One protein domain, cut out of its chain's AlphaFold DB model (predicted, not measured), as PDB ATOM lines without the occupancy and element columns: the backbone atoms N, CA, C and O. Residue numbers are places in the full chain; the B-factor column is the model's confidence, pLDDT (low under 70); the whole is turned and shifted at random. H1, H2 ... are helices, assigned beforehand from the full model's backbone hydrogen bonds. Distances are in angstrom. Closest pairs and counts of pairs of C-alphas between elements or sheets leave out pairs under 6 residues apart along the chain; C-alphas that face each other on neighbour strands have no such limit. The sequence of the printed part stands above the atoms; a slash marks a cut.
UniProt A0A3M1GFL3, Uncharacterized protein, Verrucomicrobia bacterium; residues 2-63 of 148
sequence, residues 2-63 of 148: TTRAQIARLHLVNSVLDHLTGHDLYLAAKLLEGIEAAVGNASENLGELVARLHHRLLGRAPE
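AT A GLANCE: This is residues 2 to 63 of the 148 residues of an uncharacterized protein of Verrucomicrobia bacterium (UniProt A0A3M1GFL3). The longest helix, H3, crosses one side of a pair of helices, H1 and H4, which run the same way, partly side by side and offset along their length; H3 packs on H1 and passes near H4. The short helix H2 sits at the turn from the end of H1 to the start of H3, and residues 40 to 45, between H3 and H4, stick out as a free loop. The printed part has 62 residues with four named helices, H1, H2, H3 and H4 in chain order, and no named strand: the class is all helix. It is compact, with a radius of gyration of the C-alphas of 11.0 A and spans of 32 by 25 by 16 A.

HOW THE PARTS SIT: H3, residues 25 to 39, touches H1, residues 4 to 16, about perpendicular at 83 degrees; their closest C-alphas, those of Asn 14 and Ala 28, are 5.1 A apart. H1 touches H3 with residues 9 to 14 alone. H1 also touches H4, residues 46 to 58, at a shallow tilt of 20 degrees, the same way; the closest C-alphas, of Val 13 and Val 50, are 6.7 A apart. H3 and H4 are near each other, their closest C-alphas 8.3 A apart. H2, residues 18 to 21, is close to H3 but not clearly touching, with the closest C-alphas, of Thr 21 and Leu 27, 5.4 A apart. H2 is likewise close to H1 but not clearly touching, with the closest C-alphas, of Asn 14 and Thr 21, 6.0 A apart. H2 and H4 are apart. Every O i to N i+4 pair is within hydrogen-bond range in H1, H3 and H4; H2 is too short for such a pair.

IN THESE COORDINATES: H3 spans 20.3 A from C-alpha 25 at (137.598, 122.919, 149.501) to C-alpha 39. H1 spans 18.4 A, starting at C-alpha 4 at (137.495, 136.358, 155.048). H4 spans 18.1 A and ends with C-alpha 58 at (125.096, 110.219, 160.235).

THE WHOLE: The two C-alphas farthest apart, those of Thr 2 and Gly 59, are 33.0 A apart. The printed part has no cut and no long link. Mean pLDDT of the printed part is 83.2; residue 2 and residues 40 to 44 are under 70.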
ATOM      1  N   THR A   2     136.755 136.850 147.236       66.69
ATOM      2  CA  THR A   2     136.274 136.026 148.356       66.69
ATOM      3  C   THR A   2     136.585 136.718 149.683       66.69
ATOM      4  O   THR A   2     137.732 137.093 149.922       66.69
ATOM      5  N   THR A   3     135.585 136.938 150.534       82.81
ATOM      6  CA  THR A   3     135.771 137.606 151.832       82.81
ATOM      7  C   THR A   3     136.371 136.650 152.869       82.81
ATOM      8  O   THR A   3     136.250 135.429 152.752       82.81
ATOM      9  N   ARG A   4     136.985 137.186 153.936       78.75
ATOM     10  CA  ARG A   4     137.495 136.358 155.048       78.75
ATOM     11  C   ARG A   4     136.408 135.479 155.673       78.75
ATOM     12  O   ARG A   4     136.677 134.334 156.027       78.75
ATOM     13  N   ALA A   5     135.187 136.007 155.754       80.69
ATOM     14  CA  ALA A   5     134.022 135.277 156.232       80.69
ATOM     15  C   ALA A   5     133.655 134.115 155.294       80.69
ATOM     16  O   ALA A   5     133.352 133.026 155.766       80.69
ATOM     17  N   GLN A   6     133.735 134.298 153.971       85.12
ATOM     18  CA  GLN A   6     133.498 133.212 153.011       85.12
ATOM     19  C   GLN A   6     134.536 132.090 153.146       85.12
ATOM     20  O   GLN A   6     134.163 130.920 153.157       85.12
ATOM     21  N   ILE A   7     135.816 132.426 153.335       86.38
ATOM     22  CA  ILE A   7     136.871 131.430 153.592       86.38
ATOM     23  C   ILE A   7     136.582 130.655 154.887       86.38
ATOM     24  O   ILE A   7     136.652 129.426 154.903       86.38
ATOM     25  N   ALA A   8     136.179 131.349 155.956       85.19
ATOM     26  CA  ALA A   8     135.802 130.703 157.211       85.19
ATOM     27  C   ALA A   8     134.615 129.741 157.052       85.19
ATOM     28  O   ALA A   8     134.659 128.625 157.570       85.19
ATOM     29  N   ARG A   9     133.589 130.127 156.280       89.12
ATOM     30  CA  ARG A   9     132.436 129.263 155.966       89.12
ATOM     31  C   ARG A   9     132.861 128.001 155.209       89.12
ATOM     32  O   ARG A   9     132.401 126.915 155.552       89.12
ATOM     33  N   LEU A  10     133.773 128.112 154.240       90.50
ATOM     34  CA  LEU A  10     134.297 126.955 153.502       90.50
ATOM     35  C   LEU A  10     135.048 125.985 154.418       90.50
ATOM     36  O   LEU A  10     134.800 124.781 154.377       90.50
ATOM     37  N   HIS A  11     135.929 126.494 155.282       88.19
ATOM     38  CA  HIS A  11     136.670 125.646 156.217       88.19
ATOM     39  C   HIS A  11     135.782 125.024 157.296       88.19
ATOM     40  O   HIS A  11     136.057 123.899 157.712       88.19
ATOM     41  N   LEU A  12     134.711 125.703 157.717       88.00
ATOM     42  CA  LEU A  12     133.692 125.123 158.589       88.00
ATOM     43  C   LEU A  12     133.051 123.898 157.927       88.00
ATOM     44  O   LEU A  12     133.060 122.819 158.517       88.00
ATOM     45  N   VAL A  13     132.533 124.055 156.705       88.81
ATOM     46  CA  VAL A  13     131.897 122.959 155.956       88.81
ATOM     47  C   VAL A  13     132.890 121.822 155.734       88.81
ATOM     48  O   VAL A  13     132.580 120.677 156.045       88.81
ATOM     49  N   ASN A  14     134.107 122.140 155.290       89.75
ATOM     50  CA  ASN A  14     135.144 121.146 155.023       89.75
ATOM     51  C   ASN A  14     135.602 120.387 156.276       89.75
ATOM     52  O   ASN A  14     136.001 119.232 156.184       89.75
ATOM     53  N   SER A  15     135.591 121.042 157.441       86.56
ATOM     54  CA  SER A  15     136.002 120.404 158.694       86.56
ATOM     55  C   SER A  15     134.886 119.538 159.259       86.56
ATOM     56  O   SER A  15     135.143 118.418 159.671       86.56
ATOM     57  N   VAL A  16     133.648 120.039 159.287       85.69
ATOM     58  CA  VAL A  16     132.527 119.325 159.914       85.69
ATOM     59  C   VAL A  16     131.994 118.208 159.015       85.69
ATOM     60  O   VAL A  16     131.560 117.183 159.527       85.69
ATOM     61  N   LEU A  17     132.036 118.376 157.692       87.69
ATOM     62  CA  LEU A  17     131.609 117.376 156.709       87.69
ATOM     63  C   LEU A  17     132.806 116.710 156.016       87.69
ATOM     64  O   LEU A  17     132.713 116.348 154.845       87.69
ATOM     65  N   ASP A  18     133.919 116.532 156.733       87.38
ATOM     66  CA  ASP A  18     135.160 115.955 156.196       87.38
ATOM     67  C   ASP A  18     134.954 114.583 155.533       87.38
ATOM     68  O   ASP A  18     135.537 114.296 154.490       87.38
ATOM     69  N   HIS A  19     134.062 113.763 156.085       84.81
ATOM     70  CA  HIS A  19     133.662 112.470 155.534       84.81
ATOM     71  C   HIS A  19     132.991 112.554 154.151       84.81
ATOM     72  O   HIS A  19     132.998 111.564 153.424       84.81
ATOM     73  N   LEU A  20     132.408 113.703 153.784       86.19
ATOM     74  CA  LEU A  20     131.819 113.948 152.459       86.19
ATOM     75  C   LEU A  20     132.780 114.691 151.536       86.19
ATOM     76  O   LEU A  20     132.792 114.434 150.336       86.19
ATOM     77  N   THR A  21     133.552 115.635 152.074       88.44
ATOM     78  CA  THR A  21     134.435 116.478 151.262       88.44
ATOM     79  C   THR A  21     135.796 115.846 151.012       88.44
ATOM     80  O   THR A  21     136.497 116.287 150.111       88.44
ATOM     81  N   GLY A  22     136.224 114.864 151.808       84.56
ATOM     82  CA  GLY A  22     137.586 114.331 151.734       84.56
ATOM     83  C   GLY A  22     138.658 115.402 151.970       84.56
ATOM     84  O   GLY A  22     139.760 115.295 151.442       84.56
ATOM     85  N   HIS A  23     138.320 116.453 152.726       82.75
ATOM     86  CA  HIS A  23     139.113 117.674 152.903       82.75
ATOM     87  C   HIS A  23     139.260 118.573 151.654       82.75
ATOM     88  O   HIS A  23     140.043 119.527 151.692       82.75
ATOM     89  N   ASP A  24     138.481 118.347 150.592       88.94
ATOM     90  CA  ASP A  24     138.471 119.172 149.379       88.94
ATOM     91  C   ASP A  24     137.612 120.445 149.541       88.94
ATOM     92  O   ASP A  24     136.391 120.402 149.724       88.94
ATOM     93  N   LEU A  25     138.258 121.613 149.422       89.00
ATOM     94  CA  LEU A  25     137.598 122.919 149.501       89.00
ATOM     95  C   LEU A  25     136.647 123.199 148.328       89.00
ATOM     96  O   LEU A  25     135.702 123.970 148.497       89.00
ATOM     97  N   TYR A  26     136.854 122.585 147.162       90.62
ATOM     98  CA  TYR A  26     135.926 122.689 146.038       90.62
ATOM     99  C   TYR A  26     134.606 121.981 146.357       90.62
ATOM    100  O   TYR A  26     133.531 122.558 146.180       90.62
ATOM    101  N   LEU A  27     134.671 120.763 146.903       90.19
ATOM    102  CA  LEU A  27     133.476 120.041 147.347       90.19
ATOM    103  C   LEU A  27     132.794 120.763 148.511       90.19
ATOM    104  O   LEU A  27     131.568 120.892 148.518       90.19
ATOM    105  N   ALA A  28     133.573 121.313 149.444       91.75
ATOM    106  CA  ALA A  28     133.035 122.154 150.508       91.75
ATOM    107  C   ALA A  28     132.290 123.382 149.956       91.75
ATOM    108  O   ALA A  28     131.234 123.729 150.478       91.75
ATOM    109  N   ALA A  29     132.786 124.005 148.881       90.81
ATOM    110  CA  ALA A  29     132.098 125.112 148.219       90.81
ATOM    111  C   ALA A  29     130.763 124.678 147.602       90.81
ATOM    112  O   ALA A  29     129.762 125.365 147.784       90.81
ATOM    113  N   LYS A  30     130.709 123.510 146.950       92.50
ATOM    114  CA  LYS A  30     129.458 122.976 146.386       92.50
ATOM    115  C   LYS A  30     128.432 122.596 147.443       92.50
ATOM    116  O   LYS A  30     127.248 122.885 147.275       92.50
ATOM    117  N   LEU A  31     128.874 122.017 148.553       89.56
ATOM    118  CA  LEU A  31     127.995 121.766 149.692       89.56
ATOM    119  C   LEU A  31     127.510 123.071 150.323       89.56
ATOM    120  O   LEU A  31     126.333 123.170 150.656       89.56
ATOM    121  N   LEU A  32     128.379 124.076 150.453       90.38
ATOM    122  CA  LEU A  32     128.000 125.383 150.982       90.38
ATOM    123  C   LEU A  32     126.944 126.065 150.100       90.38
ATOM    124  O   LEU A  32     125.939 126.516 150.636       90.38
ATOM    125  N   GLU A  33     127.123 126.070 148.774       89.62
ATOM    126  CA  GLU A  33     126.129 126.578 147.813       89.62
ATOM    127  C   GLU A  33     124.768 125.879 147.998       89.62
ATOM    128  O   GLU A  33     123.734 126.538 148.100       89.62
ATOM    129  N   GLY A  34     124.762 124.544 148.091       87.62
ATOM    130  CA  GLY A  34     123.536 123.765 148.286       87.62
ATOM    131  C   GLY A  34     122.863 124.021 149.637       87.62
ATOM    132  O   GLY A  34     121.640 124.127 149.711       87.62
ATOM    133  N   ILE A  35     123.655 124.164 150.702       86.38
ATOM    134  CA  ILE A  35     123.171 124.513 152.040       86.38
ATOM    135  C   ILE A  35     122.538 125.906 152.030       86.38
ATOM    136  O   ILE A  35     121.420 126.068 152.509       86.38
ATOM    137  N   GLU A  36     123.220 126.903 151.470       86.75
ATOM    138  CA  GLU A  36     122.719 128.279 151.393       86.75
ATOM    139  C   GLU A  36     121.430 128.360 150.566       86.75
ATOM    140  O   GLU A  36     120.476 129.021 150.977       86.75
ATOM    141  N   ALA A  37     121.351 127.615 149.459       85.50
ATOM    142  CA  ALA A  37     120.139 127.520 148.650       85.50
ATOM    143  C   ALA A  37     118.967 126.864 149.404       85.50
ATOM    144  O   ALA A  37     117.829 127.310 149.273       85.50
ATOM    145  N   ALA A  38     119.229 125.823 150.202       82.25
ATOM    146  CA  ALA A  38     118.198 125.107 150.953       82.25
ATOM    147  C   ALA A  38     117.689 125.879 152.183       82.25
ATOM    148  O   ALA A  38     116.538 125.722 152.585       82.25
ATOM    149  N   VAL A  39     118.554 126.685 152.798       78.81
ATOM    150  CA  VAL A  39     118.279 127.409 154.049       78.81
ATOM    151  C   VAL A  39     117.696 128.801 153.791       78.81
ATOM    152  O   VAL A  39     116.974 129.339 154.633       78.81
ATOM    153  N   GLY A  40     117.961 129.387 152.620       69.25
ATOM    154  CA  GLY A  40     117.525 130.739 152.280       69.25
ATOM    155  C   GLY A  40     118.176 131.809 153.168       69.25
ATOM    156  O   GLY A  40     119.235 131.596 153.753       69.25
ATOM    157  N   ASN A  41     117.529 132.973 153.308       57.88
ATOM    158  CA  ASN A  41     118.015 134.108 154.117       57.88
ATOM    159  C   ASN A  41     117.936 133.876 155.642       57.88
ATOM    160  O   ASN A  41     117.874 134.844 156.404       57.88
ATOM    161  N   ALA A  42     117.876 132.628 156.114       55.16
ATOM    162  CA  ALA A  42     117.802 132.373 157.543       55.16
ATOM    163  C   ALA A  42     119.070 132.909 158.223       55.16
ATOM    164  O   ALA A  42     120.192 132.554 157.866       55.16
ATOM    165  N   SER A  43     118.879 133.743 159.242       55.75
ATOM    166  CA  SER A  43     119.929 134.284 160.115       55.75
ATOM    167  C   SER A  43     120.566 133.223 161.026       55.75
ATOM    168  O   SER A  43     121.238 133.563 162.001       55.75
ATOM    169  N   GLU A  44     120.353 131.936 160.739       64.19
ATOM    170  CA  GLU A  44     120.913 130.848 161.523       64.19
ATOM    171  C   GLU A  44     122.439 130.831 161.423       64.19
ATOM    172  O   GLU A  44     123.045 130.999 160.361       64.19
ATOM    173  N   ASN A  45     123.069 130.585 162.570       81.19
ATOM    174  CA  ASN A  45     124.500 130.373 162.652       81.19
ATOM    175  C   ASN A  45     124.868 129.143 161.810       81.19
ATOM    176  O   ASN A  45     124.528 128.012 162.163       81.19
ATOM    177  N   LEU A  46     125.591 129.360 160.707       82.00
ATOM    178  CA  LEU A  46     126.007 128.298 159.788       82.00
ATOM    179  C   LEU A  46     126.689 127.129 160.522       82.00
ATOM    180  O   LEU A  46     126.503 125.980 160.136       82.00
ATOM    181  N   GLY A  47     127.431 127.394 161.604       80.69
ATOM    182  CA  GLY A  47     128.066 126.351 162.415       80.69
ATOM    183  C   GLY A  47     127.069 125.366 163.023       80.69
ATOM    184  O   GLY A  47     127.260 124.152 162.939       80.69
ATOM    185  N   GLU A  48     125.980 125.875 163.592       82.31
ATOM    186  CA  GLU A  48     124.912 125.048 164.161       82.31
ATOM    187  C   GLU A  48     124.157 124.302 163.070       82.31
ATOM    188  O   GLU A  48     123.822 123.125 163.223       82.31
ATOM    189  N   LEU A  49     123.932 124.961 161.936       85.44
ATOM    190  CA  LEU A  49     123.252 124.348 160.814       85.44
ATOM    191  C   LEU A  49     124.029 123.158 160.246       85.44
ATOM    192  O   LEU A  49     123.462 122.076 160.097       85.44
ATOM    193  N   VAL A  50     125.324 123.335 159.987       85.81
ATOM    194  CA  VAL A  50     126.194 122.268 159.479       85.81
ATOM    195  C   VAL A  50     126.296 121.129 160.503       85.81
ATOM    196  O   VAL A  50     126.226 119.961 160.123       85.81
ATOM    197  N   ALA A  51     126.361 121.434 161.804       83.12
ATOM    198  CA  ALA A  51     126.354 120.413 162.854       83.12
ATOM    199  C   ALA A  51     125.039 119.611 162.899       83.12
ATOM    200  O   ALA A  51     125.065 118.383 163.018       83.12
ATOM    201  N   ARG A  52     123.883 120.275 162.760       83.69
ATOM    202  CA  ARG A  52     122.576 119.599 162.671       83.69
ATOM    203  C   ARG A  52     122.463 118.756 161.405       83.69
ATOM    204  O   ARG A  52     121.927 117.653 161.466       83.69
ATOM    205  N   LEU A  53     122.971 119.246 160.275       84.62
ATOM    206  CA  LEU A  53     122.981 118.507 159.013       84.62
ATOM    207  C   LEU A  53     123.841 117.245 159.123       84.62
ATOM    208  O   LEU A  53     123.366 116.164 158.785       84.62
ATOM    209  N   HIS A  54     125.041 117.349 159.699       86.44
ATOM    210  CA  HIS A  54     125.872 116.186 160.017       86.44
ATOM    211  C   HIS A  54     125.114 115.172 160.884       86.44
ATOM    212  O   HIS A  54     125.102 113.978 160.586       86.44
ATOM    213  N   HIS A  55     124.447 115.641 161.944       85.56
ATOM    214  CA  HIS A  55     123.677 114.763 162.820       85.56
ATOM    215  C   HIS A  55     122.539 114.047 162.087       85.56
ATOM    216  O   HIS A  55     122.345 112.855 162.299       85.56
ATOM    217  N   ARG A  56     121.826 114.734 161.187       85.62
ATOM    218  CA  ARG A  56     120.773 114.116 160.368       85.62
ATOM    219  C   ARG A  56     121.313 113.074 159.389       85.62
ATOM    220  O   ARG A  56     120.655 112.063 159.190       85.62
ATOM    221  N   LEU A  57     122.480 113.311 158.789       83.75
ATOM    222  CA  LEU A  57     123.068 112.396 157.807       83.75
ATOM    223  C   LEU A  57     123.681 111.147 158.446       83.75
ATOM    224  O   LEU A  57     123.589 110.065 157.877       83.75
ATOM    225  N   LEU A  58     124.307 111.290 159.617       84.56
ATOM    226  CA  LEU A  58     125.096 110.219 160.235       84.56
ATOM    227  C   LEU A  58     124.535 109.700 161.564       84.56
ATOM    228  O   LEU A  58     125.141 108.823 162.177       84.56
ATOM    229  N   GLY A  59     123.429 110.257 162.062       83.88
ATOM    230  CA  GLY A  59     122.817 109.867 163.338       83.88
ATOM    231  C   GLY A  59     123.666 110.180 164.578       83.88
ATOM    232  O   GLY A  59     123.352 109.727 165.674       83.88
ATOM    233  N   ARG A  60     124.757 110.946 164.435       81.00
ATOM    234  CA  ARG A  60     125.733 111.228 165.503       81.00
ATOM    235  C   ARG A  60     126.307 112.638 165.417       81.00
ATOM    236  O   ARG A  60     126.254 113.274 164.365       81.00
ATOM    237  N   ALA A  61     126.821 113.143 166.535       76.12
ATOM    238  CA  ALA A  61     127.494 114.438 166.568       76.12
ATOM    239  C   ALA A  61     128.772 114.418 165.703       76.12
ATOM    240  O   ALA A  61     129.385 113.355 165.561       76.12
ATOM    241  N   PRO A  62     129.184 115.562 165.128       78.50
ATOM    242  CA  PRO A  62     130.426 115.643 164.372       78.50
ATOM    243  C   PRO A  62     131.634 115.314 165.246       78.50
ATOM    244  O   PRO A  62     131.816 115.880 166.327       78.50
ATOM    245  N   GLU A  63     132.463 114.396 164.750       79.12
ATOM    246  CA  GLU A  63     133.747 114.043 165.365       79.12
ATOM    247  C   GLU A  63     134.768 115.181 165.208       79.12
ATOM    248  O   GLU A  63     135.689 115.318 166.015       79.12
TER     249      GLU A  63